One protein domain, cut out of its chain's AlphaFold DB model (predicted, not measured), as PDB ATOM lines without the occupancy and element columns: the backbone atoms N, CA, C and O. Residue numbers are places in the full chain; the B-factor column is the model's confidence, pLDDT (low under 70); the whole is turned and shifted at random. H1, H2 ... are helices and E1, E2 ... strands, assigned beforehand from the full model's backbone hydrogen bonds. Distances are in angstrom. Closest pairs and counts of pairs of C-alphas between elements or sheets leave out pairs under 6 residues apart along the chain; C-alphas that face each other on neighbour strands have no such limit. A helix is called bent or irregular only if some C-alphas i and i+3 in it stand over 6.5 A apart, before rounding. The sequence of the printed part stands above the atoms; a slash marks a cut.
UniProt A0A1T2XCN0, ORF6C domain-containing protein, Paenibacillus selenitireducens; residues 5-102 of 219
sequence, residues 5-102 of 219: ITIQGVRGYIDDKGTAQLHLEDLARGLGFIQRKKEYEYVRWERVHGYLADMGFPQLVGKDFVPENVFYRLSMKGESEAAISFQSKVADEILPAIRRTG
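What this domain is: This is residues 5 to 102 of the 219 residues of the protein "ORF6C domain-containing protein" of Paenibacillus selenitireducens (UniProt A0A1T2XCN0). A small twisted sheet of four antiparallel strands has two short helices, H1 and H3, on one face, with H2 near both of them, a small hairpin of E4 and E5 at one end of the model, and the long helix H4 at the other, its residues 91 to 101 sticking out as an arm with Gly 102. The 98 printed residues hold four named helices and six named strands, in the order E1 E2 E3 H1 E4 E5 H2 E6 H3 H4; the class is mixed, helices and strands. The larger sheet runs E1 E2 E3 E6. The whole is compact, with a radius of gyration of the C-alphas of 14.5 A, and spans 48 by 33 by 28 A.

How they stand to each other: E1, residues 5 to 7, E2, residues 10 to 14, and E3, residues 20 to 23, form a meander, each strand the antiparallel neighbour of the one before; E1 and E2 are a hairpin, and so are E2 and E3. N 5 and O 12 are 2.8 A apart, N 21 and O 13 2.8 A, both within hydrogen-bond range. E6, residues 65 to 67, is an edge strand antiparallel to E3, with N 22 and O 66 2.8 A apart. From edge to edge the strands' lines turn by 106 degrees. H1, residues 24 to 30, is on this sheet over E2 at a height over the sheet of 8.3 A and stands up from it; the closest C-alphas are those of Val 10 and Asp 26, 5.3 A. H3, residues 68 to 75, is on the same face, over none of the strands, at a height of 4.3 A, only just above the sheet's level. H2, residues 45 to 54, is close but not clearly touching H3; the closest C-alphas are those of Tyr 51 and Leu 74, 7.2 A. E4, residues 34 to 37, and E5, residues 40 to 43, are an antiparallel hairpin, with N 35 and O 42 2.8 A apart; the closest C-alphas of E5 and H1 are those of Val 43 and Ala 28, 6.5 A. H4, residues 81 to 101, only just touches H3, with 3 pairs of C-alphas within 8 A and its residues 83 to 87 alone, at a steep tilt of 61 degrees, opposite ways. In H1 and H2 every O i to N i+4 pair is within hydrogen-bond range; in H3 3 of 4 are, in H4 14 of 17.

Where its parts are: E1 begins at C-alpha 5 (-33.533, 12.689, -11.963). E2 is 13.2 A long, H2 14.0 A, and H4 28.7 A, ending at C-alpha 101 (-28.284, -0.043, 17.878). H4 is irregular, only just: C-alphas 92 and 95 are 6.8 A apart.

The domain as a whole: The C-alphas farthest apart are those of Lys 38 and Thr 101, 49.7 A. The printed part has no cut and no long link; H2 to E6 is short, the others tight. No printed residue is under 70 in pLDDT.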
ATOM      1  N   ILE A   5     -32.440  13.547 -12.416       84.56
ATOM      2  CA  ILE A   5     -33.533  12.689 -11.963       84.56
ATOM      3  C   ILE A   5     -34.515  13.573 -11.187       84.56
ATOM      4  O   ILE A   5     -34.100  14.441 -10.420       84.56
ATOM      5  N   THR A   6     -35.816  13.351 -11.360       81.88
ATOM      6  CA  THR A   6     -36.856  14.013 -10.560       81.88
ATOM      7  C   THR A   6     -37.531  12.979  -9.670       81.88
ATOM      8  O   THR A   6     -38.126  12.029 -10.176       81.88
ATOM      9  N   ILE A   7     -37.461  13.161  -8.350       74.62
ATOM     10  CA  ILE A   7     -38.054  12.257  -7.354       74.62
ATOM     11  C   ILE A   7     -39.049  13.064  -6.517       74.62
ATOM     12  O   ILE A   7     -38.692  14.085  -5.943       74.62
ATOM     13  N   GLN A   8     -40.315  12.630  -6.486       74.31
ATOM     14  CA  GLN A   8     -41.413  13.310  -5.768       74.31
ATOM     15  C   GLN A   8     -41.521  14.828  -6.048       74.31
ATOM     16  O   GLN A   8     -41.906  15.609  -5.185       74.31
ATOM     17  N   GLY A   9     -41.187  15.253  -7.273       78.00
ATOM     18  CA  GLY A   9     -41.217  16.660  -7.694       78.00
ATOM     19  C   GLY A   9     -39.940  17.458  -7.410       78.00
ATOM     20  O   GLY A   9     -39.814  18.561  -7.929       78.00
ATOM     21  N   VAL A  10     -38.971  16.905  -6.671       85.06
ATOM     22  CA  VAL A  10     -37.647  17.511  -6.471       85.06
ATOM     23  C   VAL A  10     -36.698  17.041  -7.571       85.06
ATOM     24  O   VAL A  10     -36.482  15.838  -7.744       85.06
ATOM     25  N   ARG A  11     -36.119  17.983  -8.317       89.88
ATOM     26  CA  ARG A  11     -35.038  17.721  -9.278       89.88
ATOM     27  C   ARG A  11     -33.706  17.537  -8.553       89.88
ATOM     28  O   ARG A  11     -33.393  18.276  -7.622       89.88
ATOM     29  N   GLY A  12     -32.880  16.612  -9.025       90.00
ATOM     30  CA  GLY A  12     -31.531  16.405  -8.509       90.00
ATOM     31  C   GLY A  12     -30.655  15.559  -9.426       90.00
ATOM     32  O   GLY A  12     -31.097  15.081 -10.468       90.00
ATOM     33  N   TYR A  13     -29.399  15.379  -9.041       88.56
ATOM     34  CA  TYR A  13     -28.460  14.444  -9.663       88.56
ATOM     35  C   TYR A  13     -27.451  13.955  -8.618       88.56
ATOM     36  O   TYR A  13     -27.303  14.561  -7.560       88.56
ATOM     37  N   ILE A  14     -26.741  12.868  -8.913       89.06
ATOM     38  CA  ILE A  14     -25.597  12.414  -8.109       89.06
ATOM     39  C   ILE A  14     -24.319  12.923  -8.785       89.06
ATOM     40  O   ILE A  14     -24.191  12.832 -10.009       89.06
ATOM     41  N   ASP A  15     -23.407  13.512  -8.012       87.94
ATOM     42  CA  ASP A  15     -22.116  13.993  -8.514       87.94
ATOM     43  C   ASP A  15     -21.028  12.907  -8.547       87.94
ATOM     44  O   ASP A  15     -21.207  11.793  -8.052       87.94
ATOM     45  N   ASP A  16     -19.866  13.230  -9.126       87.44
ATOM     46  CA  ASP A  16     -18.739  12.300  -9.289       87.44
ATOM     47  C   ASP A  16     -18.117  11.832  -7.951       87.44
ATOM     48  O   ASP A  16     -17.216  10.995  -7.942       87.44
ATOM     49  N   LYS A  17     -18.587  12.360  -6.809       86.19
ATOM     50  CA  LYS A  17     -18.203  11.955  -5.446       86.19
ATOM     51  C   LYS A  17     -19.294  11.131  -4.753       86.19
ATOM     52  O   LYS A  17     -19.171  10.848  -3.563       86.19
ATOM     53  N   GLY A  18     -20.372  10.783  -5.459       85.88
ATOM     54  CA  GLY A  18     -21.527  10.083  -4.900       85.88
ATOM     55  C   GLY A  18     -22.435  10.961  -4.032       85.88
ATOM     56  O   GLY A  18     -23.299  10.425  -3.344       85.88
ATOM     57  N   THR A  19     -22.266  12.289  -4.034       86.25
ATOM     58  CA  THR A  19     -23.125  13.195  -3.256       86.25
ATOM     59  C   THR A  19     -24.355  13.579  -4.074       86.25
ATOM     60  O   THR A  19     -24.237  13.992  -5.229       86.25
ATOM     61  N   ALA A  20     -25.545  13.468  -3.481       87.88
ATOM     62  CA  ALA A  20     -26.767  13.972  -4.095       87.88
ATOM     63  C   ALA A  20     -26.794  15.512  -4.061       87.88
ATOM     64  O   ALA A  20     -26.578  16.135  -3.018       87.88
ATOM     65  N   GLN A  21     -27.063  16.107  -5.219       91.25
ATOM     66  CA  GLN A  21     -27.223  17.538  -5.455       91.25
ATOM     67  C   GLN A  21     -28.696  17.793  -5.799       91.25
ATOM     68  O   GLN A  21     -29.223  17.205  -6.743       91.25
ATOM     69  N   LEU A  22     -29.371  18.643  -5.028       91.69
ATOM     70  CA  LEU A  22     -30.829  18.809  -5.016       91.69
ATOM     71  C   LEU A  22     -31.222  20.250  -5.366       91.69
ATOM     72  O   LEU A  22     -30.569  21.193  -4.918       91.69
ATOM     73  N   HIS A  23     -32.279  20.429  -6.161       94.44
ATOM     74  CA  HIS A  23     -32.671  21.739  -6.684       94.44
ATOM     75  C   HIS A  23     -33.266  22.645  -5.597       94.44
ATOM     76  O   HIS A  23     -34.280  22.324  -4.972       94.44
ATOM     77  N   LEU A  24     -32.640  23.800  -5.375       93.50
ATOM     78  CA  LEU A  24     -32.866  24.641  -4.202       93.50
ATOM     79  C   LEU A  24     -34.269  25.264  -4.164       93.50
ATOM     80  O   LEU A  24     -34.839  25.373  -3.081       93.50
ATOM     81  N   GLU A  25     -34.860  25.629  -5.309       93.31
ATOM     82  CA  GLU A  25     -36.242  26.140  -5.328       93.31
ATOM     83  C   GLU A  25     -37.257  25.044  -4.962       93.31
ATOM     84  O   GLU A  25     -38.197  25.300  -4.208       93.31
ATOM     85  N   ASP A  26     -37.043  23.815  -5.441       92.06
ATOM     86  CA  ASP A  26     -37.958  22.684  -5.221       92.06
ATOM     87  C   ASP A  26     -37.979  22.339  -3.723       92.06
ATOM     88  O   ASP A  26     -39.041  22.203  -3.110       92.06
ATOM     89  N   LEU A  27     -36.788  22.310  -3.110       91.00
ATOM     90  CA  LEU A  27     -36.621  22.189  -1.665       91.00
ATOM     91  C   LEU A  27     -37.252  23.364  -0.908       91.00
ATOM     92  O   LEU A  27     -37.964  23.148   0.070       91.00
ATOM     93  N   ALA A  28     -37.021  24.608  -1.337       92.75
ATOM     94  CA  ALA A  28     -37.539  25.784  -0.642       92.75
ATOM     95  C   ALA A  28     -39.076  25.837  -0.637       92.75
ATOM     96  O   ALA A  28     -39.668  26.244   0.367       92.75
ATOM     97  N   ARG A  29     -39.728  25.365  -1.708       91.94
ATOM     98  CA  ARG A  29     -41.186  25.177  -1.751       91.94
ATOM     99  C   ARG A  29     -41.640  24.067  -0.803       91.94
ATOM    100  O   ARG A  29     -42.469  24.330   0.066       91.94
ATOM    101  N   GLY A  30     -41.049  22.871  -0.887       90.12
ATOM    102  CA  GLY A  30     -41.405  21.738  -0.018       90.12
ATOM    103  C   GLY A  30     -41.215  22.009   1.483       90.12
ATOM    104  O   GLY A  30     -42.038  21.602   2.304       90.12
ATOM    105  N   LEU A  31     -40.174  22.757   1.857       91.31
ATOM    106  CA  LEU A  31     -39.857  23.118   3.248       91.31
ATOM    107  C   LEU A  31     -40.657  24.317   3.796       91.31
ATOM    108  O   LEU A  31     -40.489  24.692   4.959       91.31
ATOM    109  N   GLY A  32     -41.540  24.914   2.990       91.88
ATOM    110  CA  GLY A  32     -42.392  26.025   3.419       91.88
ATOM    111  C   GLY A  32     -41.701  27.390   3.438       91.88
ATOM    112  O   GLY A  32     -42.238  28.334   4.016       91.88
ATOM    113  N   PHE A  33     -40.547  27.552   2.784       93.75
ATOM    114  CA  PHE A  33     -39.880  28.853   2.621       93.75
ATOM    115  C   PHE A  33     -40.544  29.695   1.526       93.75
ATOM    116  O   PHE A  33     -39.879  30.270   0.668       93.75
ATOM    117  N   ILE A  34     -41.870  29.784   1.568       93.75
ATOM    118  CA  ILE A  34     -42.721  30.444   0.580       93.75
ATOM    119  C   ILE A  34     -43.545  31.570   1.204       93.75
ATOM    120  O   ILE A  34     -43.738  31.651   2.416       93.75
ATOM    121  N   GLN A  35     -44.029  32.464   0.350       91.94
ATOM    122  CA  GLN A  35     -44.986  33.505   0.679       91.94
ATOM    123  C   GLN A  35     -46.024  33.597  -0.440       91.94
ATOM    124  O   GLN A  35     -45.694  33.863  -1.598       91.94
ATOM    125  N   ARG A  36     -47.297  33.410  -0.082       90.62
ATOM    126  CA  ARG A  36     -48.428  33.627  -0.987       90.62
ATOM    127  C   ARG A  36     -48.805  35.107  -0.987       90.62
ATOM    128  O   ARG A  36     -48.967  35.705   0.076       90.62
ATOM    129  N   LYS A  37     -48.928  35.712  -2.168       90.62
ATOM    130  CA  LYS A  37     -49.283  37.126  -2.348       90.62
ATOM    131  C   LYS A  37     -50.292  37.241  -3.489       90.62
ATOM    132  O   LYS A  37     -49.939  37.094  -4.657       90.62
ATOM    133  N   LYS A  38     -51.552  37.518  -3.131       89.12
ATOM    134  CA  LYS A  38     -52.720  37.269  -3.995       89.12
ATOM    135  C   LYS A  38     -52.727  35.789  -4.422       89.12
ATOM    136  O   LYS A  38     -52.685  34.917  -3.562       89.12
ATOM    137  N   GLU A  39     -52.748  35.533  -5.722       89.38
ATOM    138  CA  GLU A  39     -52.809  34.213  -6.358       89.38
ATOM    139  C   GLU A  39     -51.425  33.557  -6.542       89.38
ATOM    140  O   GLU A  39     -51.328  32.347  -6.713       89.38
ATOM    141  N   TYR A  40     -50.342  34.337  -6.457       86.50
ATOM    142  CA  TYR A  40     -48.980  33.880  -6.743       86.50
ATOM    143  C   TYR A  40     -48.227  33.438  -5.483       86.50
ATOM    144  O   TYR A  40     -48.400  34.003  -4.398       86.50
ATOM    145  N   GLU A  41     -47.339  32.455  -5.641       88.94
ATOM    146  CA  GLU A  41     -46.531  31.880  -4.566       88.94
ATOM    147  C   GLU A  41     -45.030  31.994  -4.863       88.94
ATOM    148  O   GLU A  41     -44.502  31.371  -5.790       88.94
ATOM    149  N   TYR A  42     -44.340  32.782  -4.039       92.56
ATOM    150  CA  TYR A  42     -42.933  33.139  -4.204       92.56
ATOM    151  C   TYR A  42     -42.069  32.481  -3.129       92.56
ATOM    152  O   TYR A  42     -42.465  32.442  -1.965       92.56
ATOM    153  N   VAL A  43     -40.865  32.029  -3.484       92.94
ATOM    154  CA  VAL A  43     -39.862  31.596  -2.499       92.94
ATOM    155  C   VAL A  43     -39.280  32.813  -1.770       92.94
ATOM    156  O   VAL A  43     -38.929  33.823  -2.379       92.94
ATOM    157  N   ARG A  44     -39.160  32.710  -0.445       93.31
ATOM    158  CA  ARG A  44     -38.589  33.715   0.464       93.31
ATOM    159  C   ARG A  44     -37.061  33.655   0.433       93.31
ATOM    160  O   ARG A  44     -36.428  33.321   1.434       93.31
ATOM    161  N   TRP A  45     -36.477  33.964  -0.725       94.00
ATOM    162  CA  TRP A  45     -35.042  33.824  -0.995       94.00
ATOM    163  C   TRP A  45     -34.139  34.466   0.064       94.00
ATOM    164  O   TRP A  45     -33.159  33.850   0.456       94.00
ATOM    165  N   GLU A  46     -34.504  35.627   0.614       92.38
ATOM    166  CA  GLU A  46     -33.781  36.273   1.726       92.38
ATOM    167  C   GLU A  46     -33.592  35.345   2.941       92.38
ATOM    168  O   GLU A  46     -32.495  35.255   3.490       92.38
ATOM    169  N   ARG A  47     -34.639  34.602   3.335       92.62
ATOM    170  CA  ARG A  47     -34.599  33.667   4.474       92.62
ATOM    171  C   ARG A  47     -33.808  32.399   4.134       92.62
ATOM    172  O   ARG A  47     -33.083  31.902   4.988       92.62
ATOM    173  N   VAL A  48     -33.894  31.915   2.892       93.19
ATOM    174  CA  VAL A  48     -33.082  30.781   2.409       93.19
ATOM    175  C   VAL A  48     -31.595  31.156   2.375       93.19
ATOM    176  O   VAL A  48     -30.765  30.415   2.889       93.19
ATOM    177  N   HIS A  49     -31.253  32.325   1.833       93.62
ATOM    178  CA  HIS A  49     -29.879  32.827   1.754       93.62
ATOM    179  C   HIS A  49     -29.289  33.138   3.134       93.62
ATOM    180  O   HIS A  49     -28.134  32.796   3.376       93.62
ATOM    181  N   GLY A  50     -30.084  33.702   4.054       93.69
ATOM    182  CA  GLY A  50     -29.698  33.866   5.457       93.69
ATOM    183  C   GLY A  50     -29.325  32.528   6.099       93.69
ATOM    184  O   GLY A  50     -28.221  32.380   6.606       93.69
ATOM    185  N   TYR A  51     -30.176  31.506   5.959       94.19
ATOM    186  CA  TYR A  51     -29.870  30.164   6.463       94.19
ATOM    187  C   TYR A  51     -28.645  29.522   5.806       94.19
ATOM    188  O   TYR A  51     -27.859  28.888   6.506       94.19
ATOM    189  N   LEU A  52     -28.430  29.697   4.498       92.62
ATOM    190  CA  LEU A  52     -27.206  29.223   3.845       92.62
ATOM    191  C   LEU A  52     -25.957  29.907   4.424       92.62
ATOM    192  O   LEU A  52     -24.966  29.223   4.675       92.62
ATOM    193  N   ALA A  53     -26.006  31.214   4.698       92.62
ATOM    194  CA  ALA A  53     -24.913  31.934   5.350       92.62
ATOM    195  C   ALA A  53     -24.685  31.452   6.799       92.62
ATOM    196  O   ALA A  53     -23.568  31.041   7.119       92.62
ATOM    197  N   ASP A  54     -25.736  31.399   7.627       92.81
ATOM    198  CA  ASP A  54     -25.704  30.919   9.023       92.81
ATOM    199  C   ASP A  54     -25.116  29.502   9.147       92.81
ATOM    200  O   ASP A  54     -24.444  29.165  10.122       92.81
ATOM    201  N   MET A  55     -25.383  28.641   8.159       91.62
ATOM    202  CA  MET A  55     -24.934  27.247   8.135       91.62
ATOM    203  C   MET A  55     -23.490  27.059   7.644       91.62
ATOM    204  O   MET A  55     -23.009  25.921   7.670       91.62
ATOM    205  N   GLY A  56     -22.809  28.129   7.211       90.19
ATOM    206  CA  GLY A  56     -21.441  28.097   6.678       90.19
ATOM    207  C   GLY A  56     -21.339  27.881   5.161       90.19
ATOM    208  O   GLY A  56     -20.302  27.428   4.677       90.19
ATOM    209  N   PHE A  57     -22.396  28.189   4.402       91.19
ATOM    210  CA  PHE A  57     -22.479  27.992   2.948       91.19
ATOM    211  C   PHE A  57     -22.833  29.262   2.129       91.19
ATOM    212  O   PHE A  57     -23.612  29.157   1.176       91.19
ATOM    213  N   PRO A  58     -22.276  30.463   2.409       87.31
ATOM    214  CA  PRO A  58     -22.574  31.670   1.624       87.31
ATOM    215  C   PRO A  58     -22.247  31.523   0.124       87.31
ATOM    216  O   PRO A  58     -22.909  32.127  -0.713       87.31
ATOM    217  N   GLN A  59     -21.294  30.662  -0.243       88.00
ATOM    218  CA  GLN A  59     -20.943  30.324  -1.629       88.00
ATOM    219  C   GLN A  59     -22.034  29.562  -2.412       88.00
ATOM    220  O   GLN A  59     -21.888  29.366  -3.621       88.00
ATOM    221  N   LEU A  60     -23.103  29.110  -1.742       84.88
ATOM    222  CA  LEU A  60     -24.275  28.482  -2.368       84.88
ATOM    223  C   LEU A  60     -25.430  29.468  -2.614       84.88
ATOM    224  O   LEU A  60     -26.427  29.099  -3.231       84.88
ATOM    225  N   VAL A  61     -25.310  30.724  -2.172       82.81
ATOM    226  CA  VAL A  61     -26.266  31.785  -2.517       82.81
ATOM    227  C   VAL A  61     -26.248  32.000  -4.035       82.81
ATOM    228  O   VAL A  61     -25.186  32.163  -4.635       82.81
ATOM    229  N   GLY A  62     -27.425  31.969  -4.667       80.38
ATOM    230  CA  GLY A  62     -27.540  32.037  -6.128       80.38
ATOM    231  C   GLY A  62     -27.043  30.785  -6.868       80.38
ATOM    232  O   GLY A  62     -26.575  30.898  -8.001       80.38
ATOM    233  N   LYS A  63     -27.102  29.600  -6.240       89.19
ATOM    234  CA  LYS A  63     -26.922  28.300  -6.910       89.19
ATOM    235  C   LYS A  63     -28.244  27.547  -6.996       89.19
ATOM    236  O   LYS A  63     -28.943  27.403  -5.999       89.19
ATOM    237  N   ASP A  64     -28.527  27.001  -8.176       91.62
ATOM    238  CA  ASP A  64     -29.757  26.242  -8.435       91.62
ATOM    239  C   ASP A  64     -29.777  24.887  -7.714       91.62
ATOM    240  O   ASP A  64     -30.846  24.350  -7.450       91.62
ATOM    241  N   PHE A  65     -28.607  24.333  -7.370       92.38
ATOM    242  CA  PHE A  65     -28.463  23.051  -6.677       92.38
ATOM    243  C   PHE A  65     -27.617  23.185  -5.407       92.38
ATOM    244  O   PHE A  65     -26.617  23.907  -5.389       92.38
ATOM    245  N   VAL A  66     -28.001  22.441  -4.368       92.75
ATOM    246  CA  VAL A  66     -27.274  22.319  -3.096       92.75
ATOM    247  C   VAL A  66     -27.074  20.846  -2.710       92.75
ATOM    248  O   VAL A  66     -27.938  20.021  -3.012       92.75
ATOM    249  N   PRO A  67     -25.975  20.491  -2.021       92.19
ATOM    250  CA  PRO A  67     -25.732  19.117  -1.594       92.19
ATOM    251  C   PRO A  67     -26.689  18.671  -0.479       92.19
ATOM    252  O   PRO A  67     -27.171  19.475   0.322       92.19
ATOM    253  N   GLU A  68     -26.930  17.366  -0.380       88.62
ATOM    254  CA  GLU A  68     -27.861  16.745   0.578       88.62
ATOM    255  C   GLU A  68     -27.638  17.153   2.053       88.62
ATOM    256  O   GLU A  68     -28.590  17.363   2.809       88.62
ATOM    257  N   ASN A  69     -26.387  17.369   2.473       90.69
ATOM    258  CA  ASN A  69     -26.082  17.833   3.832       90.69
ATOM    259  C   ASN A  69     -26.593  19.261   4.129       90.69
ATOM    260  O   ASN A  69     -26.761  19.615   5.297       90.69
ATOM    261  N   VAL A  70     -26.840  20.075   3.098       92.38
ATOM    262  CA  VAL A  70     -27.487  21.391   3.197       92.38
ATOM    263  C   VAL A  70     -29.003  21.226   3.245       92.38
ATOM    264  O   VAL A  70     -29.640  21.856   4.088       92.38
ATOM    265  N   PHE A  71     -29.579  20.321   2.444       91.00
ATOM    266  CA  PHE A  71     -31.001  19.962   2.540       91.00
ATOM    267  C   PHE A  71     -31.387  19.533   3.965       91.00
ATOM    268  O   PHE A  71     -32.317  20.104   4.530       91.00
ATOM    269  N   TYR A  72     -30.631  18.625   4.593       91.50
ATOM    270  CA  TYR A  72     -30.894  18.184   5.973       91.50
ATOM    271  C   TYR A  72     -30.804  19.308   7.020       91.50
ATOM    272  O   TYR A  72     -31.424  19.221   8.078       91.50
ATOM    273  N   ARG A  73     -30.024  20.367   6.766       93.19
ATOM    274  CA  ARG A  73     -29.933  21.529   7.668       93.19
ATOM    275  C   ARG A  73     -31.067  22.521   7.425       93.19
ATOM    276  O   ARG A  73     -31.594  23.085   8.381       93.19
ATOM    277  N   LEU A  74     -31.466  22.702   6.166       92.44
ATOM    278  CA  LEU A  74     -32.623  23.505   5.776       92.44
ATOM    279  C   LEU A  74     -33.936  22.878   6.263       92.44
ATOM    280  O   LEU A  74     -34.801  23.606   6.744       92.44
ATOM    281  N   SER A  75     -34.088  21.551   6.224       91.56
ATOM    282  CA  SER A  75     -35.305  20.886   6.707       91.56
ATOM    283  C   SER A  75     -35.509  21.045   8.216       91.56
ATOM    284  O   SER A  75     -36.644  21.211   8.652       91.56
ATOM    285  N   MET A  76     -34.427  21.150   8.996       92.94
ATOM    286  CA  MET A  76     -34.444  21.517  10.427       92.94
ATOM    287  C   MET A  76     -34.732  23.010  10.696       92.94
ATOM    288  O   MET A  76     -34.723  23.450  11.845       92.94
ATOM    289  N   LYS A  77     -34.959  23.813   9.648       93.56
ATOM    290  CA  LYS A  77     -35.416  25.212   9.721       93.56
ATOM    291  C   LYS A  77     -36.772  25.442   9.041       93.56
ATOM    292  O   LYS A  77     -37.276  26.565   9.084       93.56
ATOM    293  N   GLY A  78     -37.321  24.417   8.385       90.62
ATOM    294  CA  GLY A  78     -38.616  24.458   7.710       90.62
ATOM    295  C   GLY A  78     -39.784  24.411   8.692       90.62
ATOM    296  O   GLY A  78     -39.700  23.782   9.745       90.62
ATOM    297  N   GLU A  79     -40.879  25.068   8.316       89.88
ATOM    298  CA  GLU A  79     -42.117  25.180   9.108       89.88
ATOM    299  C   GLU A  79     -43.319  24.523   8.388       89.88
ATOM    300  O   GLU A  79     -44.447  24.598   8.869       89.88
ATOM    301  N   SER A  80     -43.106  23.876   7.230       91.56
ATOM    302  CA  SER A  80     -44.155  23.121   6.527       91.56
ATOM    303  C   SER A  80     -44.478  21.790   7.209       91.56
ATOM    304  O   SER A  80     -43.642  21.203   7.891       91.56
ATOM    305  N   GLU A  81     -45.667  21.250   6.934       91.50
ATOM    306  CA  GLU A  81     -46.077  19.898   7.343       91.50
ATOM    307  C   GLU A  81     -45.052  18.826   6.928       91.50
ATOM    308  O   GLU A  81     -44.728  17.935   7.713       91.50
ATOM    309  N   ALA A  82     -44.457  18.955   5.735       87.75
ATOM    310  CA  ALA A  82     -43.403  18.063   5.252       87.75
ATOM    311  C   ALA A  82     -42.086  18.215   6.040       87.75
ATOM    312  O   ALA A  82     -41.444  17.215   6.361       87.75
ATOM    313  N   ALA A  83     -41.700  19.447   6.395       90.00
ATOM    314  CA  ALA A  83     -40.536  19.702   7.240       90.00
ATOM    315  C   ALA A  83     -40.743  19.159   8.663       90.00
ATOM    316  O   ALA A  83     -39.864  18.472   9.177       90.00
ATOM    317  N   ILE A  84     -41.917  19.382   9.261       92.38
ATOM    318  CA  ILE A  84     -42.293  18.863  10.584       92.38
ATOM    319  C   ILE A  84     -42.300  17.326  10.572       92.38
ATOM    320  O   ILE A  84     -41.691  16.702  11.433       92.38
ATOM    321  N   SER A  85     -42.888  16.704   9.545       91.50
ATOM    322  CA  SER A  85     -42.908  15.242   9.381       91.50
ATOM    323  C   SER A  85     -41.499  14.646   9.271       91.50
ATOM    324  O   SER A  85     -41.210  13.603   9.861       91.50
ATOM    325  N   PHE A  86     -40.596  15.323   8.555       90.25
ATOM    326  CA  PHE A  86     -39.182  14.951   8.490       90.25
ATOM    327  C   PHE A  86     -38.479  15.125   9.846       90.25
ATOM    328  O   PHE A  86     -37.769  14.220  10.282       90.25
ATOM    329  N   GLN A  87     -38.698  16.252  10.533       92.62
ATOM    330  CA  GLN A  87     -38.130  16.540  11.854       92.62
ATOM    331  C   GLN A  87     -38.547  15.481  12.884       92.62
ATOM    332  O   GLN A  87     -37.670  14.890  13.511       92.62
ATOM    333  N   SER A  88     -39.845  15.173  12.999       94.75
ATOM    334  CA  SER A  88     -40.361  14.113  13.877       94.75
ATOM    335  C   SER A  88     -39.761  12.753  13.534       94.75
ATOM    336  O   SER A  88     -39.228  12.078  14.410       94.75
ATOM    337  N   LYS A  89     -39.725  12.359  12.252       91.94
ATOM    338  CA  LYS A  89     -39.113  11.075  11.874       91.94
ATOM    339  C   LYS A  89     -37.630  10.999  12.259       91.94
ATOM    340  O   LYS A  89     -37.167   9.965  12.742       91.94
ATOM    341  N   VAL A  90     -36.874  12.085  12.094       92.19
ATOM    342  CA  VAL A  90     -35.467  12.130  12.517       92.19
ATOM    343  C   VAL A  90     -35.332  12.084  14.046       92.19
ATOM    344  O   VAL A  90     -34.489  11.342  14.551       92.19
ATOM    345  N   ALA A  91     -36.151  12.840  14.778       94.75
ATOM    346  CA  ALA A  91     -36.060  13.000  16.229       94.75
ATOM    347  C   ALA A  91     -36.590  11.800  17.035       94.75
ATOM    348  O   ALA A  91     -35.982  11.447  18.046       94.75
ATOM    349  N   ASP A  92     -37.674  11.168  16.578       94.38
ATOM    350  CA  ASP A  92     -38.434  10.161  17.331       94.38
ATOM    351  C   ASP A  92     -38.127   8.718  16.880       94.38
ATOM    352  O   ASP A  92     -38.109   7.794  17.699       94.38
ATOM    353  N   GLU A  93     -37.824   8.515  15.591       92.12
ATOM    354  CA  GLU A  93     -37.519   7.197  15.010       92.12
ATOM    355  C   GLU A  93     -36.010   7.013  14.773       92.12
ATOM    356  O   GLU A  93     -35.383   6.149  15.391       92.12
ATOM    357  N   ILE A  94     -35.405   7.835  13.906       91.19
ATOM    358  CA  ILE A  94     -34.058   7.586  13.361       91.19
ATOM    359  C   ILE A  94     -32.965   7.780  14.421       91.19
ATOM    360  O   ILE A  94     -32.199   6.853  14.691       91.19
ATOM    361  N   LEU A  95     -32.870   8.957  15.048       94.88
ATOM    362  CA  LEU A  95     -31.832   9.225  16.050       94.88
ATOM    363  C   LEU A  95     -31.975   8.335  17.303       94.88
ATOM    364  O   LEU A  95     -30.949   7.845  17.792       94.88
ATOM    365  N   PRO A  96     -33.188   8.034  17.813       95.94
ATOM    366  CA  PRO A  96     -33.365   7.071  18.897       95.94
ATOM    367  C   PRO A  96     -33.063   5.625  18.496       95.94
ATOM    368  O   PRO A  96     -32.662   4.849  19.362       95.94
ATOM    369  N   ALA A  97     -33.233   5.229  17.231       92.25
ATOM    370  CA  ALA A  97     -32.747   3.936  16.747       92.25
ATOM    371  C   ALA A  97     -31.212   3.895  16.773       92.25
ATOM    372  O   ALA A  97     -30.649   3.094  17.515       92.25
ATOM    373  N   ILE A  98     -30.536   4.839  16.098       94.69
ATOM    374  CA  ILE A  98     -29.062   4.918  16.046       94.69
ATOM    375  C   ILE A  98     -28.453   4.943  17.455       94.69
ATOM    376  O   ILE A  98     -27.476   4.244  17.713       94.69
ATOM    377  N   ARG A  99     -29.053   5.675  18.405       95.50
ATOM    378  CA  ARG A  99     -28.611   5.704  19.813       95.50
ATOM    379  C   ARG A  99     -28.655   4.330  20.504       95.50
ATOM    380  O   ARG A  99     -27.869   4.108  21.418       95.50
ATOM    381  N   ARG A 100     -29.576   3.439  20.121       93.44
ATOM    382  CA  ARG A 100     -29.756   2.105  20.732       93.44
ATOM    383  C   ARG A 100     -28.946   1.011  20.033       93.44
ATOM    384  O   ARG A 100     -28.437   0.129  20.712       93.44
ATOM    385  N   THR A 101     -28.852   1.046  18.704       92.12
ATOM    386  CA  THR A 101     -28.284  -0.043  17.878       92.12
ATOM    387  C   THR A 101     -26.982   0.322  17.160       92.12
ATOM    388  O   THR A 101     -26.383  -0.536  16.521       92.12
ATOM    389  N   GLY A 102     -26.548   1.584  17.215       92.25
ATOM    390  CA  GLY A 102     -25.411   2.109  16.446       92.25
ATOM    391  C   GLY A 102     -25.709   2.354  14.959       92.25
ATOM    392  O   GLY A 102     -24.890   2.942  14.258       92.25
TER     393      GLY A 102